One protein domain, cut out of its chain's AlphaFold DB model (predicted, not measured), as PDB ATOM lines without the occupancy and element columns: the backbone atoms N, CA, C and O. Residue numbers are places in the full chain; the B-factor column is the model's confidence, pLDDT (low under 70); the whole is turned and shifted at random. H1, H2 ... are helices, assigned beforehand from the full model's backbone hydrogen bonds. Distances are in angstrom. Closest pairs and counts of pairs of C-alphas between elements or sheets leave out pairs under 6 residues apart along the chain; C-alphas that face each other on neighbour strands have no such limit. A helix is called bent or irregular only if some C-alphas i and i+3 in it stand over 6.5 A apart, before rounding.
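Overview. This is residues 256 to 396 of the 737 residues of an uncharacterized protein of Trypanosoma cruzi marinkellei (UniProt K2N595). An elongated bundle of five helices, H1, H2, H4, H5 and H6, has H4 in its middle; H3 is set crosswise at the last residues of H2, and short H7 folds back on H6 at the opposite end of the domain. In the long link between H2 and H3, residues 309 to 316 stick out. The printed part has 141 residues with seven named helices, H1 to H7 in chain order, and no named strand; the class is all helix. The whole is compact by its radius of gyration of the C-alphas, 16.1 A, yet elongated, with spans of 52 by 28 by 27 A.

Along the chain. Residues 256 to 270 hold no named element. H1, residues 271 to 282, begins with C-alpha 271 at (188.990, 222.894, 362.017). H2, residues 286 to 304, is the longest helix, 26.8 A from first to last C-alpha, and ends with C-alpha 304 at (190.471, 235.799, 380.282). H3, residues 326 to 338, measures 18.8 A and is neither bent nor irregular, but only just: C-alphas 331 and 334 are 6.2 A apart. H4 spans residues 343 to 354, H5 residues 358 to 370 over 18.4 A, H6 residues 377 to 386, and H7 residues 391 to 396, with C-alpha 396 at (186.789, 197.805, 384.943).

Arrangement. The bundle is up and down, each helix running against the one before it in the chain. H4 is the hub and touches H1, H2, H5 and H6, with closest C-alphas Ala 352 and Ala 281 at 4.1 A, Ala 352 and Val 286 at 5.4 A, Ile 350 and Ala 361 at 5.1 A, and His 347 and Thr 379 at 5.5 A. H4 and H6 run the same way at a shallow tilt of 9 degrees. H1 and H2 form a hairpin at a shallow tilt of 32 degrees. H2 touches H3 with residues 300 to 304 alone, about perpendicular at 77 degrees; the closest C-alphas, of Ile 300 and Val 336, are 5.6 A apart. H6 and H7 form a hairpin, closest at the C-alphas of Ile 384 and Gln 394, 5.0 A. H3 and H4 are apart. Every O i to N i+4 pair is within hydrogen-bond range in H2, H4, H6 and H7, against 7 of 8 in H1, 7 of 9 in H3 and 8 of 9 in H5.

Size, cuts and confidence. The farthest C-alphas, of Lys 310 and Ser 391, are 52.4 A apart. The printed part has no cut, and the link from H2 to H3, 21 residues, is long. Mean pLDDT of the printed part is 78.0; among the 35 residues under 70 are 306 to 317 and 321 to 331.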
ATOM      1  N   HIS A 256     182.247 206.613 360.597       67.75
ATOM      2  CA  HIS A 256     182.238 206.212 361.999       67.75
ATOM      3  C   HIS A 256     183.671 206.076 362.558       67.75
ATOM      4  O   HIS A 256     184.561 205.610 361.836       67.75
ATOM      5  N   PRO A 257     183.897 206.419 363.841       77.44
ATOM      6  CA  PRO A 257     185.215 206.319 364.452       77.44
ATOM      7  C   PRO A 257     185.717 204.867 364.451       77.44
ATOM      8  O   PRO A 257     184.952 203.917 364.641       77.44
ATOM      9  N   THR A 258     187.016 204.704 364.212       83.12
ATOM     10  CA  THR A 258     187.733 203.415 364.208       83.12
ATOM     11  C   THR A 258     188.957 203.538 365.104       83.12
ATOM     12  O   THR A 258     189.383 204.651 365.410       83.12
ATOM     13  N   LEU A 259     189.588 202.430 365.488       82.25
ATOM     14  CA  LEU A 259     190.835 202.502 366.257       82.25
ATOM     15  C   LEU A 259     191.955 203.219 365.483       82.25
ATOM     16  O   LEU A 259     192.807 203.877 366.076       82.25
ATOM     17  N   SER A 260     191.956 203.088 364.153       77.81
ATOM     18  CA  SER A 260     192.919 203.756 363.270       77.81
ATOM     19  C   SER A 260     192.627 205.247 363.060       77.81
ATOM     20  O   SER A 260     193.514 205.993 362.649       77.81
ATOM     21  N   ARG A 261     191.388 205.679 363.332       78.44
ATOM     22  CA  ARG A 261     190.916 207.065 363.209       78.44
ATOM     23  C   ARG A 261     189.931 207.401 364.342       78.44
ATOM     24  O   ARG A 261     188.733 207.542 364.070       78.44
ATOM     25  N   PRO A 262     190.389 207.506 365.605       78.44
ATOM     26  CA  PRO A 262     189.542 207.886 366.730       78.44
ATOM     27  C   PRO A 262     189.398 209.412 366.740       78.44
ATOM     28  O   PRO A 262     190.122 210.115 367.435       78.44
ATOM     29  N   HIS A 263     188.503 209.920 365.898       81.81
ATOM     30  CA  HIS A 263     188.208 211.344 365.771       81.81
ATOM     31  C   HIS A 263     186.828 211.653 366.350       81.81
ATOM     32  O   HIS A 263     185.932 210.803 366.355       81.81
ATOM     33  N   LEU A 264     186.680 212.869 366.870       79.06
ATOM     34  CA  LEU A 264     185.453 213.341 367.496       79.06
ATOM     35  C   LEU A 264     184.518 213.930 366.439       79.06
ATOM     36  O   LEU A 264     184.951 214.578 365.490       79.06
ATOM     37  N   ARG A 265     183.218 213.702 366.616       67.38
ATOM     38  CA  ARG A 265     182.155 214.127 365.698       67.38
ATOM     39  C   ARG A 265     181.918 215.630 365.717       67.38
ATOM     40  O   ARG A 265     181.668 216.226 364.673       67.38
ATOM     41  N   ASP A 266     181.965 216.212 366.908       65.12
ATOM     42  CA  ASP A 266     181.628 217.608 367.155       65.12
ATOM     43  C   ASP A 266     182.722 218.246 367.995       65.12
ATOM     44  O   ASP A 266     182.785 217.964 369.187       65.12
ATOM     45  N   SER A 267     183.561 219.093 367.388       71.38
ATOM     46  CA  SER A 267     184.558 219.885 368.114       71.38
ATOM     47  C   SER A 267     184.163 221.360 368.177       71.38
ATOM     48  O   SER A 267     183.721 221.934 367.181       71.38
ATOM     49  N   ILE A 268     184.330 221.991 369.345       70.75
ATOM     50  CA  ILE A 268     184.195 223.459 369.478       70.75
ATOM     51  C   ILE A 268     185.433 224.201 368.956       70.75
ATOM     52  O   ILE A 268     185.412 225.424 368.763       70.75
ATOM     53  N   LEU A 269     186.528 223.464 368.761       77.81
ATOM     54  CA  LEU A 269     187.788 223.991 368.280       77.81
ATOM     55  C   LEU A 269     187.729 224.214 366.765       77.81
ATOM     56  O   LEU A 269     186.960 223.595 366.030       77.81
ATOM     57  N   HIS A 270     188.535 225.157 366.296       79.94
ATOM     58  CA  HIS A 270     188.625 225.483 364.879       79.94
ATOM     59  C   HIS A 270     189.161 224.288 364.075       79.94
ATOM     60  O   HIS A 270     190.135 223.666 364.492       79.94
ATOM     61  N   GLU A 271     188.629 224.045 362.871       77.56
ATOM     62  CA  GLU A 271     188.990 222.894 362.017       77.56
ATOM     63  C   GLU A 271     190.511 222.753 361.827       77.56
ATOM     64  O   GLU A 271     191.079 221.693 362.059       77.56
ATOM     65  N   ASN A 272     191.206 223.851 361.506       82.00
ATOM     66  CA  ASN A 272     192.672 223.854 361.374       82.00
ATOM     67  C   ASN A 272     193.424 223.444 362.652       82.00
ATOM     68  O   ASN A 272     194.527 222.918 362.562       82.00
ATOM     69  N   PHE A 273     192.885 223.739 363.835       85.69
ATOM     70  CA  PHE A 273     193.512 223.375 365.103       85.69
ATOM     71  C   PHE A 273     193.218 221.913 365.458       85.69
ATOM     72  O   PHE A 273     194.121 221.187 365.869       85.69
ATOM     73  N   THR A 274     191.982 221.462 365.228       86.19
ATOM     74  CA  THR A 274     191.567 220.067 365.423       86.19
ATOM     75  C   THR A 274     192.323 219.121 364.493       86.19
ATOM     76  O   THR A 274     192.851 218.118 364.959       86.19
ATOM     77  N   ASN A 275     192.488 219.477 363.216       86.31
ATOM     78  CA  ASN A 275     193.251 218.675 362.251       86.31
ATOM     79  C   ASN A 275     194.717 218.483 362.683       86.31
ATOM     80  O   ASN A 275     195.264 217.386 362.573       86.31
ATOM     81  N   ASP A 276     195.345 219.533 363.217       88.38
ATOM     82  CA  ASP A 276     196.704 219.481 363.767       88.38
ATOM     83  C   ASP A 276     196.798 218.544 364.983       88.38
ATOM     84  O   ASP A 276     197.747 217.763 365.096       88.38
ATOM     85  N   LEU A 277     195.821 218.630 365.893       89.12
ATOM     86  CA  LEU A 277     195.730 217.766 367.072       89.12
ATOM     87  C   LEU A 277     195.540 216.305 366.678       89.12
ATOM     88  O   LEU A 277     196.250 215.444 367.191       89.12
ATOM     89  N   GLU A 278     194.622 216.032 365.757       90.00
ATOM     90  CA  GLU A 278     194.341 214.693 365.244       90.00
ATOM     91  C   GLU A 278     195.571 214.084 364.585       90.00
ATOM     92  O   GLU A 278     195.995 212.986 364.945       90.00
ATOM     93  N   GLN A 279     196.213 214.821 363.678       89.75
ATOM     94  CA  GLN A 279     197.417 214.352 363.006       89.75
ATOM     95  C   GLN A 279     198.547 214.059 364.005       89.75
ATOM     96  O   GLN A 279     199.213 213.022 363.911       89.75
ATOM     97  N   ALA A 280     198.766 214.945 364.979       89.69
ATOM     98  CA  ALA A 280     199.784 214.754 366.007       89.69
ATOM     99  C   ALA A 280     199.462 213.567 366.929       89.69
ATOM    100  O   ALA A 280     200.350 212.774 367.245       89.69
ATOM    101  N   ALA A 281     198.197 213.403 367.319       89.38
ATOM    102  CA  ALA A 281     197.762 212.300 368.164       89.38
ATOM    103  C   ALA A 281     197.884 210.949 367.450       89.38
ATOM    104  O   ALA A 281     198.421 210.001 368.023       89.38
ATOM    105  N   PHE A 282     197.466 210.863 366.186       85.12
ATOM    106  CA  PHE A 282     197.498 209.615 365.413       85.12
ATOM    107  C   PHE A 282     198.916 209.178 365.046       85.12
ATOM    108  O   PHE A 282     199.191 207.984 364.960       85.12
ATOM    109  N   THR A 283     199.836 210.128 364.877       86.00
ATOM    110  CA  THR A 283     201.262 209.829 364.668       86.00
ATOM    111  C   THR A 283     202.011 209.512 365.968       86.00
ATOM    112  O   THR A 283     203.203 209.213 365.925       86.00
ATOM    113  N   GLY A 284     201.342 209.569 367.128       82.69
ATOM    114  CA  GLY A 284     201.968 209.354 368.435       82.69
ATOM    115  C   GLY A 284     202.940 210.468 368.842       82.69
ATOM    116  O   GLY A 284     203.784 210.268 369.717       82.69
ATOM    117  N   ASN A 285     202.852 211.649 368.220       88.94
ATOM    118  CA  ASN A 285     203.715 212.787 368.516       88.94
ATOM    119  C   ASN A 285     203.207 213.554 369.746       88.94
ATOM    120  O   ASN A 285     202.605 214.625 369.651       88.94
ATOM    121  N   VAL A 286     203.480 212.992 370.926       89.00
ATOM    122  CA  VAL A 286     203.062 213.558 372.219       89.00
ATOM    123  C   VAL A 286     203.571 214.989 372.408       89.00
ATOM    124  O   VAL A 286     202.834 215.828 372.915       89.00
ATOM    125  N   GLN A 287     204.802 215.291 371.979       90.88
ATOM    126  CA  GLN A 287     205.380 216.628 372.127       90.88
ATOM    127  C   GLN A 287     204.557 217.672 371.369       90.88
ATOM    128  O   GLN A 287     204.204 218.703 371.938       90.88
ATOM    129  N   ARG A 288     204.182 217.375 370.120       91.44
ATOM    130  CA  ARG A 288     203.353 218.279 369.322       91.44
ATOM    131  C   ARG A 288     201.962 218.474 369.929       91.44
ATOM    132  O   ARG A 288     201.460 219.592 369.926       91.44
ATOM    133  N   VAL A 289     201.351 217.422 370.478       90.38
ATOM    134  CA  VAL A 289     200.054 217.549 371.167       90.38
ATOM    135  C   VAL A 289     200.172 218.445 372.404       90.38
ATOM    136  O   VAL A 289     199.334 219.320 372.596       90.38
ATOM    137  N   VAL A 290     201.232 218.295 373.206       89.88
ATOM    138  CA  VAL A 290     201.485 219.164 374.370       89.88
ATOM    139  C   VAL A 290     201.688 220.621 373.944       89.88
ATOM    140  O   VAL A 290     201.068 221.505 374.525       89.88
ATOM    141  N   GLU A 291     202.457 220.881 372.884       91.31
ATOM    142  CA  GLU A 291     202.635 222.237 372.337       91.31
ATOM    143  C   GLU A 291     201.303 222.891 371.935       91.31
ATOM    144  O   GLU A 291     201.107 224.087 372.161       91.31
ATOM    145  N   LEU A 292     200.386 222.117 371.347       90.12
ATOM    146  CA  LEU A 292     199.053 222.584 370.958       90.12
ATOM    147  C   LEU A 292     198.170 222.853 372.186       90.12
ATOM    148  O   LEU A 292     197.471 223.864 372.229       90.12
ATOM    149  N   VAL A 293     198.235 222.004 373.215       89.31
ATOM    150  CA  VAL A 293     197.540 222.238 374.493       89.31
ATOM    151  C   VAL A 293     198.075 223.499 375.184       89.31
ATOM    152  O   VAL A 293     197.288 224.317 375.661       89.31
ATOM    153  N   ASP A 294     199.387 223.721 375.174       88.44
ATOM    154  CA  ASP A 294     200.007 224.932 375.722       88.44
ATOM    155  C   ASP A 294     199.665 226.182 374.894       88.44
ATOM    156  O   ASP A 294     199.483 227.276 375.439       88.44
ATOM    157  N   GLU A 295     199.561 226.055 373.567       88.31
ATOM    158  CA  GLU A 295     199.029 227.102 372.685       88.31
ATOM    159  C   GLU A 295     197.588 227.464 373.075       88.31
ATOM    160  O   GLU A 295     197.282 228.649 373.242       88.31
ATOM    161  N   TYR A 296     196.731 226.462 373.285       87.31
ATOM    162  CA  TYR A 296     195.356 226.653 373.742       87.31
ATOM    163  C   TYR A 296     195.310 227.364 375.100       87.31
ATOM    164  O   TYR A 296     194.687 228.418 375.220       87.31
ATOM    165  N   LEU A 297     196.032 226.869 376.109       85.56
ATOM    166  CA  LEU A 297     196.050 227.447 377.459       85.56
ATOM    167  C   LEU A 297     196.514 228.908 377.478       85.56
ATOM    168  O   LEU A 297     195.924 229.744 378.175       85.56
ATOM    169  N   ARG A 298     197.539 229.246 376.684       84.50
ATOM    170  CA  ARG A 298     198.003 230.635 376.535       84.50
ATOM    171  C   ARG A 298     196.922 231.527 375.939       84.50
ATOM    172  O   ARG A 298     196.710 232.633 376.433       84.50
ATOM    173  N   ARG A 299     196.213 231.048 374.917       79.94
ATOM    174  CA  ARG A 299     195.132 231.795 374.261       79.94
ATOM    175  C   ARG A 299     193.921 231.982 375.179       79.94
ATOM    176  O   ARG A 299     193.406 233.093 375.251       79.94
ATOM    177  N   ILE A 300     193.541 230.963 375.952       82.25
ATOM    178  CA  ILE A 300     192.511 231.080 376.999       82.25
ATOM    179  C   ILE A 300     192.904 232.124 378.048       82.25
ATOM    180  O   ILE A 300     192.095 232.972 378.421       82.25
ATOM    181  N   SER A 301     194.155 232.102 378.506       81.94
ATOM    182  CA  SER A 301     194.656 233.047 379.514       81.94
ATOM    183  C   SER A 301     194.692 234.490 378.997       81.94
ATOM    184  O   SER A 301     194.285 235.416 379.706       81.94
ATOM    185  N   ALA A 302     195.122 234.692 377.746       77.75
ATOM    186  CA  ALA A 302     195.099 235.991 377.067       77.75
ATOM    187  C   ALA A 302     193.665 236.513 376.861       77.75
ATOM    188  O   ALA A 302     193.404 237.716 376.911       77.75
ATOM    189  N   GLU A 303     192.712 235.606 376.657       78.25
ATOM    190  CA  GLU A 303     191.306 235.959 376.539       78.25
ATOM    191  C   GLU A 303     190.668 236.326 377.877       78.25
ATOM    192  O   GLU A 303     189.999 237.355 377.990       78.25
ATOM    193  N   LYS A 304     190.938 235.539 378.918       80.19
ATOM    194  CA  LYS A 304     190.471 235.799 380.282       80.19
ATOM    195  C   LYS A 304     190.975 237.144 380.815       80.19
ATOM    196  O   LYS A 304     190.225 237.872 381.465       80.19
ATOM    197  N   SER A 305     192.224 237.493 380.516       76.88
ATOM    198  CA  SER A 305     192.838 238.781 380.876       76.88
ATOM    199  C   SER A 305     192.375 239.954 380.000       76.88
ATOM    200  O   SER A 305     192.738 241.097 380.277       76.88
ATOM    201  N   LYS A 306     191.543 239.706 378.975       69.25
ATOM    202  CA  LYS A 306     191.103 240.682 377.960       69.25
ATOM    203  C   LYS A 306     192.251 241.315 377.163       69.25
ATOM    204  O   LYS A 306     192.030 242.294 376.449       69.25
ATOM    205  N   GLU A 307     193.456 240.755 377.230       62.19
ATOM    206  CA  GLU A 307     194.596 241.171 376.408       62.19
ATOM    207  C   GLU A 307     194.366 240.834 374.924       62.19
ATOM    208  O   GLU A 307     194.825 241.561 374.038       62.19
ATOM    209  N   SER A 308     193.559 239.801 374.649       51.50
ATOM    210  CA  SER A 308     193.128 239.381 373.307       51.50
ATOM    211  C   SER A 308     192.163 240.345 372.596       51.50
ATOM    212  O   SER A 308     191.829 240.128 371.432       51.50
ATOM    213  N   ALA A 309     191.717 241.435 373.241       44.47
ATOM    214  CA  ALA A 309     190.873 242.453 372.603       44.47
ATOM    215  C   ALA A 309     191.587 243.195 371.450       44.47
ATOM    216  O   ALA A 309     190.946 243.883 370.651       44.47
ATOM    217  N   LYS A 310     192.909 243.035 371.318       47.44
ATOM    218  CA  LYS A 310     193.625 243.338 370.077       47.44
ATOM    219  C   LYS A 310     193.398 242.176 369.114       47.44
ATOM    220  O   LYS A 310     194.001 241.126 369.301       47.44
ATOM    221  N   LYS A 311     192.535 242.386 368.105       47.28
ATOM    222  CA  LYS A 311     192.366 241.498 366.936       47.28
ATOM    223  C   LYS A 311     193.694 240.809 366.623       47.28
ATOM    224  O   LYS A 311     194.693 241.502 366.411       47.28
ATOM    225  N   HIS A 312     193.675 239.478 366.633       51.59
ATOM    226  CA  HIS A 312     194.801 238.637 366.251       51.59
ATOM    227  C   HIS A 312     195.492 239.210 365.013       51.59
ATOM    228  O   HIS A 312     194.833 239.683 364.080       51.59
ATOM    229  N   ARG A 313     196.828 239.237 365.045       44.94
ATOM    230  CA  ARG A 313     197.630 239.726 363.921       44.94
ATOM    231  C   ARG A 313     197.223 238.944 362.670       44.94
ATOM    232  O   ARG A 313     196.972 237.744 362.751       44.94
ATOM    233  N   ALA A 314     197.156 239.620 361.524       36.06
ATOM    234  CA  ALA A 314     196.895 238.962 360.247       36.06
ATOM    235  C   ALA A 314     197.848 237.760 360.081       36.06
ATOM    236  O   ALA A 314     199.065 237.942 360.096       36.06
ATOM    237  N   GLY A 315     197.293 236.544 359.993       48.12
ATOM    238  CA  GLY A 315     198.045 235.292 359.834       48.12
ATOM    239  C   GLY A 315     198.024 234.315 361.023       48.12
ATOM    240  O   GLY A 315     198.414 233.165 360.842       48.12
ATOM    241  N   GLU A 316     197.551 234.698 362.215       56.12
ATOM    242  CA  GLU A 316     197.350 233.738 363.317       56.12
ATOM    243  C   GLU A 316     196.068 232.914 363.099       56.12
ATOM    244  O   GLU A 316     194.984 233.472 362.934       56.12
ATOM    245  N   ARG A 317     196.176 231.575 363.109       64.62
ATOM    246  CA  ARG A 317     195.011 230.672 363.025       64.62
ATOM    247  C   ARG A 317     194.142 230.789 364.271       64.62
ATOM    248  O   ARG A 317     194.689 230.933 365.366       64.62
ATOM    249  N   ASP A 318     192.828 230.671 364.130       70.94
ATOM    250  CA  ASP A 318     191.930 230.644 365.282       70.94
ATOM    251  C   ASP A 318     191.947 229.279 365.987       70.94
ATOM    252  O   ASP A 318     192.215 228.259 365.352       70.94
ATOM    253  N   ILE A 319     191.691 229.265 367.298       76.06
ATOM    254  CA  ILE A 319     191.484 228.025 368.064       76.06
ATOM    255  C   ILE A 319     190.010 227.689 368.232       76.06
ATOM    256  O   ILE A 319     189.715 226.537 368.524       76.06
ATOM    257  N   TRP A 320     189.093 228.638 368.024       73.69
ATOM    258  CA  TRP A 320     187.661 228.354 368.081       73.69
ATOM    259  C   TRP A 320     187.019 228.387 366.705       73.69
ATOM    260  O   TRP A 320     187.419 229.144 365.820       73.69
ATOM    261  N   HIS A 321     185.987 227.570 366.540       66.69
ATOM    262  CA  HIS A 321     185.169 227.567 365.339       66.69
ATOM    263  C   HIS A 321     184.371 228.889 365.184       66.69
ATOM    264  O   HIS A 321     184.055 229.545 366.175       66.69
ATOM    265  N   CYS A 322     184.058 229.286 363.937       58.34
ATOM    266  CA  CYS A 322     183.480 230.582 363.518       58.34
ATOM    267  C   CYS A 322     182.525 231.289 364.518       58.34
ATOM    268  O   CYS A 322     181.550 230.719 365.001       58.34
ATOM    269  N   PHE A 323     182.767 232.592 364.733       52.09
ATOM    270  CA  PHE A 323     182.346 233.396 365.899       52.09
ATOM    271  C   PHE A 323     181.040 234.194 365.801       52.09
ATOM    272  O   PHE A 323     180.784 235.032 366.668       52.09
ATOM    273  N   SER A 324     180.210 234.019 364.777       43.22
ATOM    274  CA  SER A 324     179.026 234.884 364.630       43.22
ATOM    275  C   SER A 324     177.860 234.529 365.570       43.22
ATOM    276  O   SER A 324     176.906 235.298 365.653       43.22
ATOM    277  N   ASP A 325     177.948 233.433 366.342       43.00
ATOM    278  CA  ASP A 325     176.870 232.958 367.220       43.00
ATOM    279  C   ASP A 325     176.963 233.481 368.675       43.00
ATOM    280  O   ASP A 325     177.860 233.085 369.429       43.00
ATOM    281  N   PRO A 326     175.984 234.281 369.155       45.72
ATOM    282  CA  PRO A 326     175.883 234.677 370.561       45.72
ATOM    283  C   PRO A 326     175.762 233.491 371.528       45.72
ATOM    284  O   PRO A 326     176.123 233.618 372.698       45.72
ATOM    285  N   SER A 327     175.245 232.343 371.069       45.03
ATOM    286  CA  SER A 327     175.188 231.115 371.866       45.03
ATOM    287  C   SER A 327     176.576 230.481 372.022       45.03
ATOM    288  O   SER A 327     176.939 230.156 373.147       45.03
ATOM    289  N   ALA A 328     177.397 230.411 370.969       51.00
ATOM    290  CA  ALA A 328     178.792 229.963 371.064       51.00
ATOM    291  C   ALA A 328     179.636 230.867 371.983       51.00
ATOM    292  O   ALA A 328     180.384 230.372 372.823       51.00
ATOM    293  N   VAL A 329     179.447 232.191 371.914       56.12
ATOM    294  CA  VAL A 329     180.079 233.144 372.850       56.12
ATOM    295  C   VAL A 329     179.617 232.903 374.295       56.12
ATOM    296  O   VAL A 329     180.429 232.943 375.221       56.12
ATOM    297  N   ALA A 330     178.329 232.612 374.502       55.41
ATOM    298  CA  ALA A 330     177.787 232.283 375.819       55.41
ATOM    299  C   ALA A 330     178.301 230.939 376.372       55.41
ATOM    300  O   ALA A 330     178.415 230.816 377.587       55.41
ATOM    301  N   PHE A 331     178.643 229.968 375.517       58.62
ATOM    302  CA  PHE A 331     179.262 228.695 375.914       58.62
ATOM    303  C   PHE A 331     180.776 228.812 376.164       58.62
ATOM    304  O   PHE A 331     181.290 228.221 377.112       58.62
ATOM    305  N   ARG A 332     181.482 229.623 375.366       70.00
ATOM    306  CA  ARG A 332     182.917 229.929 375.514       70.00
ATOM    307  C   ARG A 332     183.216 230.673 376.808       70.00
ATOM    308  O   ARG A 332     184.213 230.398 377.465       70.00
ATOM    309  N   LYS A 333     182.348 231.612 377.187       68.00
ATOM    310  CA  LYS A 333     182.571 232.487 378.340       68.00
ATOM    311  C   LYS A 333     182.805 231.708 379.655       68.00
ATOM    312  O   LYS A 333     183.836 231.961 380.272       68.00
ATOM    313  N   PRO A 334     181.972 230.724 380.050       65.06
ATOM    314  CA  PRO A 334     182.258 229.860 381.197       65.06
ATOM    315  C   PRO A 334     183.579 229.086 381.094       65.06
ATOM    316  O   PRO A 334     184.298 228.990 382.084       65.06
ATOM    317  N   LEU A 335     183.927 228.561 379.911       68.88
ATOM    318  CA  LEU A 335     185.172 227.806 379.694       68.88
ATOM    319  C   LEU A 335     186.413 228.691 379.882       68.88
ATOM    320  O   LEU A 335     187.365 228.309 380.565       68.88
ATOM    321  N   VAL A 336     186.375 229.901 379.323       72.81
ATOM    322  CA  VAL A 336     187.454 230.891 379.423       72.81
ATOM    323  C   VAL A 336     187.568 231.438 380.844       72.81
ATOM    324  O   VAL A 336     188.672 231.564 381.371       72.81
ATOM    325  N   GLU A 337     186.442 231.716 381.506       69.62
ATOM    326  CA  GLU A 337     186.412 232.163 382.902       69.62
ATOM    327  C   GLU A 337     186.967 231.086 383.850       69.62
ATOM    328  O   GLU A 337     187.771 231.408 384.734       69.62
ATOM    329  N   ALA A 338     186.630 229.813 383.619       66.38
ATOM    330  CA  ALA A 338     187.162 228.675 384.368       66.38
ATOM    331  C   ALA A 338     188.654 228.409 384.089       66.38
ATOM    332  O   ALA A 338     189.338 227.863 384.949       66.38
ATOM    333  N   GLY A 339     189.183 228.826 382.931       61.09
ATOM    334  CA  GLY A 339     190.573 228.562 382.536       61.09
ATOM    335  C   GLY A 339     190.867 227.072 382.324       61.09
ATOM    336  O   GLY A 339     192.005 226.642 382.498       61.09
ATOM    337  N   GLY A 340     189.829 226.286 382.021       67.12
ATOM    338  CA  GLY A 340     189.888 224.830 381.955       67.12
ATOM    339  C   GLY A 340     190.247 224.291 380.570       67.12
ATOM    340  O   GLY A 340     189.957 224.897 379.536       67.12
ATOM    341  N   VAL A 341     190.858 223.110 380.561       72.50
ATOM    342  CA  VAL A 341     191.099 222.295 379.364       72.50
ATOM    343  C   VAL A 341     189.830 221.484 379.071       72.50
ATOM    344  O   VAL A 341     189.235 220.923 379.990       72.50
ATOM    345  N   THR A 342     189.391 221.432 377.811       75.06
ATOM    346  CA  THR A 342     188.209 220.654 377.405       75.06
ATOM    347  C   THR A 342     188.511 219.152 377.372       75.06
ATOM    348  O   THR A 342     189.657 218.737 377.185       75.06
ATOM    349  N   ALA A 343     187.475 218.317 377.505       76.62
ATOM    350  CA  ALA A 343     187.601 216.863 377.364       76.62
ATOM    351  C   ALA A 343     188.174 216.445 375.990       76.62
ATOM    352  O   ALA A 343     188.870 215.437 375.907       76.62
ATOM    353  N   GLU A 344     187.958 217.254 374.943       84.50
ATOM    354  CA  GLU A 344     188.552 217.097 373.604       84.50
ATOM    355  C   GLU A 344     190.086 217.032 373.642       84.50
ATOM    356  O   GLU A 344     190.700 216.126 373.084       84.50
ATOM    357  N   LEU A 345     190.723 217.974 374.343       87.38
ATOM    358  CA  LEU A 345     192.182 218.060 374.416       87.38
ATOM    359  C   LEU A 345     192.778 216.891 375.208       87.38
ATOM    360  O   LEU A 345     193.804 216.332 374.817       87.38
ATOM    361  N   TYR A 346     192.109 216.482 376.291       87.94
ATOM    362  CA  TYR A 346     192.497 215.293 377.050       87.94
ATOM    363  C   TYR A 346     192.341 214.014 376.233       87.94
ATOM    364  O   TYR A 346     193.218 213.155 376.307       87.94
ATOM    365  N   HIS A 347     191.280 213.899 375.429       90.69
ATOM    366  CA  HIS A 347     191.089 212.769 374.524       90.69
ATOM    367  C   HIS A 347     192.292 212.606 373.588       90.69
ATOM    368  O   HIS A 347     192.945 211.562 373.612       90.69
ATOM    369  N   TYR A 348     192.655 213.650 372.837       91.88
ATOM    370  CA  TYR A 348     193.772 213.572 371.889       91.88
ATOM    371  C   TYR A 348     195.132 213.370 372.574       91.88
ATOM    372  O   TYR A 348     195.980 212.645 372.050       91.88
ATOM    373  N   LEU A 349     195.337 213.926 373.774       91.25
ATOM    374  CA  LEU A 349     196.535 213.655 374.577       91.25
ATOM    375  C   LEU A 349     196.618 212.186 375.014       91.25
ATOM    376  O   LEU A 349     197.678 211.566 374.902       91.25
ATOM    377  N   ILE A 350     195.511 211.618 375.498       92.00
ATOM    378  CA  ILE A 350     195.427 210.208 375.892       92.00
ATOM    379  C   ILE A 350     195.683 209.314 374.678       92.00
ATOM    380  O   ILE A 350     196.516 208.415 374.774       92.00
ATOM    381  N   VAL A 351     195.064 209.596 373.528       92.06
ATOM    382  CA  VAL A 351     195.300 208.862 372.274       92.06
ATOM    383  C   VAL A 351     196.788 208.878 371.912       92.06
ATOM    384  O   VAL A 351     197.372 207.808 371.736       92.06
ATOM    385  N   ALA A 352     197.427 210.052 371.905       91.75
ATOM    386  CA  ALA A 352     198.842 210.203 371.554       91.75
ATOM    387  C   ALA A 352     199.782 209.396 372.466       91.75
ATOM    388  O   ALA A 352     200.732 208.763 372.003       91.75
ATOM    389  N   ILE A 353     199.527 209.416 373.779       90.75
ATOM    390  CA  ILE A 353     200.369 208.740 374.774       90.75
ATOM    391  C   ILE A 353     200.072 207.237 374.823       90.75
ATOM    392  O   ILE A 353     200.984 206.446 375.066       90.75
ATOM    393  N   SER A 354     198.824 206.825 374.580       89.62
ATOM    394  CA  SER A 354     198.361 205.442 374.762       89.62
ATOM    395  C   SER A 354     199.148 204.421 373.941       89.62
ATOM    396  O   SER A 354     199.378 203.311 374.412       89.62
ATOM    397  N   ALA A 355     199.622 204.808 372.754       83.50
ATOM    398  CA  ALA A 355     200.397 203.935 371.879       83.50
ATOM    399  C   ALA A 355     201.799 203.614 372.426       83.50
ATOM    400  O   ALA A 355     202.332 202.544 372.151       83.50
ATOM    401  N   THR A 356     202.411 204.526 373.191       84.00
ATOM    402  CA  THR A 356     203.810 204.393 373.646       84.00
ATOM    403  C   THR A 356     203.945 204.183 375.152       84.00
ATOM    404  O   THR A 356     204.898 203.548 375.604       84.00
ATOM    405  N   LYS A 357     203.020 204.722 375.955       87.38
ATOM    406  CA  LYS A 357     203.036 204.684 377.426       87.38
ATOM    407  C   LYS A 357     201.615 204.477 377.983       87.38
ATOM    408  O   LYS A 357     201.060 205.393 378.598       87.38
ATOM    409  N   PRO A 358     201.029 203.277 377.840       87.12
ATOM    410  CA  PRO A 358     199.643 203.009 378.241       87.12
ATOM    411  C   PRO A 358     199.383 203.249 379.737       87.12
ATOM    412  O   PRO A 358     198.360 203.820 380.105       87.12
ATOM    413  N   SER A 359     200.348 202.947 380.613       87.31
ATOM    414  CA  SER A 359     200.226 203.195 382.062       87.31
ATOM    415  C   SER A 359     200.223 204.680 382.450       87.31
ATOM    416  O   SER A 359     199.740 205.045 383.525       87.31
ATOM    417  N   LEU A 360     200.794 205.553 381.614       88.69
ATOM    418  CA  LEU A 360     200.714 207.003 381.797       88.69
ATOM    419  C   LEU A 360     199.370 207.524 381.284       88.69
ATOM    420  O   LEU A 360     198.749 208.339 381.955       88.69
ATOM    421  N   ALA A 361     198.910 207.016 380.140       90.75
ATOM    422  CA  ALA A 361     197.611 207.364 379.575       90.75
ATOM    423  C   ALA A 361     196.451 206.978 380.515       90.75
ATOM    424  O   ALA A 361     195.562 207.795 380.740       90.75
ATOM    425  N   LEU A 362     196.515 205.804 381.156       90.19
ATOM    426  CA  LEU A 362     195.532 205.372 382.159       90.19
ATOM    427  C   LEU A 362     195.504 206.302 383.379       90.19
ATOM    428  O   LEU A 362     194.437 206.715 383.821       90.19
ATOM    429  N   ARG A 363     196.678 206.703 383.886       89.62
ATOM    430  CA  ARG A 363     196.772 207.686 384.977       89.62
ATOM    431  C   ARG A 363     196.217 209.053 384.579       89.62
ATOM    432  O   ARG A 363     195.623 209.730 385.411       89.62
ATOM    433  N   SER A 364     196.409 209.470 383.329       89.69
ATOM    434  CA  SER A 364     195.814 210.706 382.812       89.69
ATOM    435  C   SER A 364     194.287 210.621 382.737       89.69
ATOM    436  O   SER A 364     193.626 211.593 383.087       89.69
ATOM    437  N   LEU A 365     193.731 209.468 382.347       90.69
ATOM    438  CA  LEU A 365     192.286 209.221 382.364       90.69
ATOM    439  C   LEU A 365     191.725 209.268 383.794       90.69
ATOM    440  O   LEU A 365     190.764 209.985 384.042       90.69
ATOM    441  N   GLN A 366     192.377 208.609 384.754       89.12
ATOM    442  CA  GLN A 366     191.966 208.645 386.167       89.12
ATOM    443  C   GLN A 366     191.998 210.068 386.741       89.12
ATOM    444  O   GLN A 366     191.057 210.501 387.395       89.12
ATOM    445  N   ARG A 367     193.046 210.846 386.441       86.94
ATOM    446  CA  ARG A 367     193.125 212.259 386.857       86.94
ATOM    447  C   ARG A 367     192.015 213.111 386.255       86.94
ATOM    448  O   ARG A 367     191.523 214.025 386.909       86.94
ATOM    449  N   MET A 368     191.635 212.834 385.010       85.88
ATOM    450  CA  MET A 368     190.512 213.504 384.363       85.88
ATOM    451  C   MET A 368     189.223 213.265 385.170       85.88
ATOM    452  O   MET A 368     188.539 214.227 385.522       85.88
ATOM    453  N   GLU A 369     188.964 212.024 385.579       83.69
ATOM    454  CA  GLU A 369     187.816 211.666 386.427       83.69
ATOM    455  C   GLU A 369     187.888 212.305 387.821       83.69
ATOM    456  O   GLU A 369     186.905 212.891 388.274       83.69
ATOM    457  N   GLU A 370     189.058 212.292 388.471       85.44
ATOM    458  CA  GLU A 370     189.297 212.957 389.765       85.44
ATOM    459  C   GLU A 370     188.994 214.465 389.713       85.44
ATOM    460  O   GLU A 370     188.539 215.057 390.692       85.44
ATOM    461  N   THR A 371     189.213 215.097 388.555       76.81
ATOM    462  CA  THR A 371     188.886 216.514 388.319       76.81
ATOM    463  C   THR A 371     187.426 216.765 387.923       76.81
ATOM    464  O   THR A 371     187.075 217.894 387.584       76.81
ATOM    465  N   ASN A 372     186.559 215.750 388.006       73.50
ATOM    466  CA  ASN A 372     185.156 215.779 387.577       73.50
ATOM    467  C   ASN A 372     184.966 216.103 386.084       73.50
ATOM    468  O   ASN A 372     183.928 216.639 385.686       73.50
ATOM    469  N   LEU A 373     185.955 215.795 385.243       73.56
ATOM    470  CA  LEU A 373     185.794 215.875 383.796       73.56
ATOM    471  C   LEU A 373     185.170 214.570 383.292       73.56
ATOM    472  O   LEU A 373     185.653 213.479 383.590       73.56
ATOM    473  N   GLN A 374     184.098 214.683 382.510       75.25
ATOM    474  CA  GLN A 374     183.434 213.523 381.915       75.25
ATOM    475  C   GLN A 374     184.331 212.873 380.865       75.25
ATOM    476  O   GLN A 374     184.711 213.509 379.879       75.25
ATOM    477  N   VAL A 375     184.653 211.598 381.067       85.50
ATOM    478  CA  VAL A 375     185.452 210.828 380.116       85.50
ATOM    479  C   VAL A 375     184.572 210.389 378.953       85.50
ATOM    480  O   VAL A 375     183.509 209.798 379.141       85.50
ATOM    481  N   LEU A 376     185.043 210.654 377.738       87.56
ATOM    482  CA  LEU A 376     184.344 210.263 376.520       87.56
ATOM    483  C   LEU A 376     184.424 208.757 376.309       87.56
ATOM    484  O   LEU A 376     185.478 208.143 376.497       87.56
ATOM    485  N   ASP A 377     183.336 208.197 375.798       89.62
ATOM    486  CA  ASP A 377     183.249 206.804 375.368       89.62
ATOM    487  C   ASP A 377     184.392 206.410 374.424       89.62
ATOM    488  O   ASP A 377     184.968 205.330 374.547       89.62
ATOM    489  N   LEU A 378     184.755 207.299 373.497       89.44
ATOM    490  CA  LEU A 378     185.855 207.062 372.568       89.44
ATOM    491  C   LEU A 378     187.215 207.011 373.285       89.44
ATOM    492  O   LEU A 378     188.049 206.170 372.959       89.44
ATOM    493  N   THR A 379     187.435 207.867 374.291       91.38
ATOM    494  CA  THR A 379     188.646 207.836 375.128       91.38
ATOM    495  C   THR A 379     188.749 206.513 375.884       91.38
ATOM    496  O   THR A 379     189.811 205.891 375.876       91.38
ATOM    497  N   ARG A 380     187.650 206.060 376.503       92.69
ATOM    498  CA  ARG A 380     187.614 204.778 377.223       92.69
ATOM    499  C   ARG A 380     187.833 203.596 376.283       92.69
ATOM    500  O   ARG A 380     188.676 202.757 376.582       92.69
ATOM    501  N   ALA A 381     187.183 203.574 375.118       92.75
ATOM    502  CA  ALA A 381     187.352 202.518 374.119       92.75
ATOM    503  C   ALA A 381     188.815 202.377 373.663       92.75
ATOM    504  O   ALA A 381     189.353 201.269 373.639       92.75
ATOM    505  N   VAL A 382     189.491 203.497 373.370       92.31
ATOM    506  CA  VAL A 382     190.926 203.495 373.037       92.31
ATOM    507  C   VAL A 382     191.754 202.943 374.199       92.31
ATOM    508  O   VAL A 382     192.638 202.117 373.981       92.31
ATOM    509  N   MET A 383     191.464 203.347 375.436       93.00
ATOM    510  CA  MET A 383     192.200 202.864 376.605       93.00
ATOM    511  C   MET A 383     191.983 201.374 376.890       93.00
ATOM    512  O   MET A 383     192.952 200.693 377.222       93.00
ATOM    513  N   ILE A 384     190.774 200.838 376.689       92.69
ATOM    514  CA  ILE A 384     190.500 199.394 376.799       92.69
ATOM    515  C   ILE A 384     191.404 198.613 375.837       92.69
ATOM    516  O   ILE A 384     192.026 197.629 376.238       92.69
ATOM    517  N   VAL A 385     191.538 199.076 374.590       90.44
ATOM    518  CA  VAL A 385     192.412 198.438 373.593       90.44
ATOM    519  C   VAL A 385     193.891 198.558 373.970       90.44
ATOM    520  O   VAL A 385     194.647 197.607 373.812       90.44
ATOM    521  N   ARG A 386     194.331 199.727 374.451       87.88
ATOM    522  CA  ARG A 386     195.760 200.031 374.651       87.88
ATOM    523  C   ARG A 386     196.329 199.537 375.985       87.88
ATOM    524  O   ARG A 386     197.546 199.440 376.113       87.88
ATOM    525  N   CYS A 387     195.488 199.178 376.953       83.06
ATOM    526  CA  CYS A 387     195.888 198.530 378.210       83.06
ATOM    527  C   CYS A 387     196.105 197.008 378.065       83.06
ATOM    528  O   CYS A 387     195.729 196.231 378.945       83.06
ATOM    529  N   GLU A 388     196.712 196.570 376.962       66.94
ATOM    530  CA  GLU A 388     197.042 195.164 376.724       66.94
ATOM    531  C   GLU A 388     198.089 194.705 377.762       66.94
ATOM    532  O   GLU A 388     199.230 195.166 377.765       66.94
ATOM    533  N   GLY A 389     197.665 193.872 378.721       67.75
ATOM    534  CA  GLY A 389     198.500 193.405 379.839       67.75
ATOM    535  C   GLY A 389     197.932 193.646 381.243       67.75
ATOM    536  O   GLY A 389     198.473 193.102 382.203       67.75
ATOM    537  N   SER A 390     196.829 194.393 381.385       82.38
ATOM    538  CA  SER A 390     196.094 194.524 382.657       82.38
ATOM    539  C   SER A 390     194.618 194.158 382.479       82.38
ATOM    540  O   SER A 390     193.774 195.025 382.247       82.38
ATOM    541  N   SER A 391     194.289 192.862 382.595       83.50
ATOM    542  CA  SER A 391     192.898 192.381 382.434       83.50
ATOM    543  C   SER A 391     191.942 193.055 383.420       83.50
ATOM    544  O   SER A 391     190.809 193.363 383.070       83.50
ATOM    545  N   ALA A 392     192.403 193.337 384.644       86.06
ATOM    546  CA  ALA A 392     191.588 193.988 385.665       86.06
ATOM    547  C   ALA A 392     191.154 195.406 385.248       86.06
ATOM    548  O   ALA A 392     189.978 195.744 385.381       86.06
ATOM    549  N   ASP A 393     192.074 196.201 384.690       88.19
ATOM    550  CA  ASP A 393     191.766 197.558 384.226       88.19
ATOM    551  C   ASP A 393     190.881 197.528 382.972       88.19
ATOM    552  O   ASP A 393     189.917 198.287 382.880       88.19
ATOM    553  N   GLN A 394     191.150 196.610 382.029       89.50
ATOM    554  CA  GLN A 394     190.312 196.422 380.837       89.50
ATOM    555  C   GLN A 394     188.869 196.060 381.214       89.50
ATOM    556  O   GLN A 394     187.924 196.640 380.680       89.50
ATOM    557  N   GLN A 395     188.688 195.143 382.170       88.12
ATOM    558  CA  GLN A 395     187.370 194.753 382.675       88.12
ATOM    559  C   GLN A 395     186.655 195.906 383.388       88.12
ATOM    560  O   GLN A 395     185.447 196.074 383.210       88.12
ATOM    561  N   ALA A 396     187.368 196.677 384.216       89.38
ATOM    562  CA  ALA A 396     186.789 197.805 384.943       89.38
ATOM    563  C   ALA A 396     186.257 198.870 383.973       89.38
ATOM    564  O   ALA A 396     185.066 199.187 384.013       89.38
TER     565      ALA A 396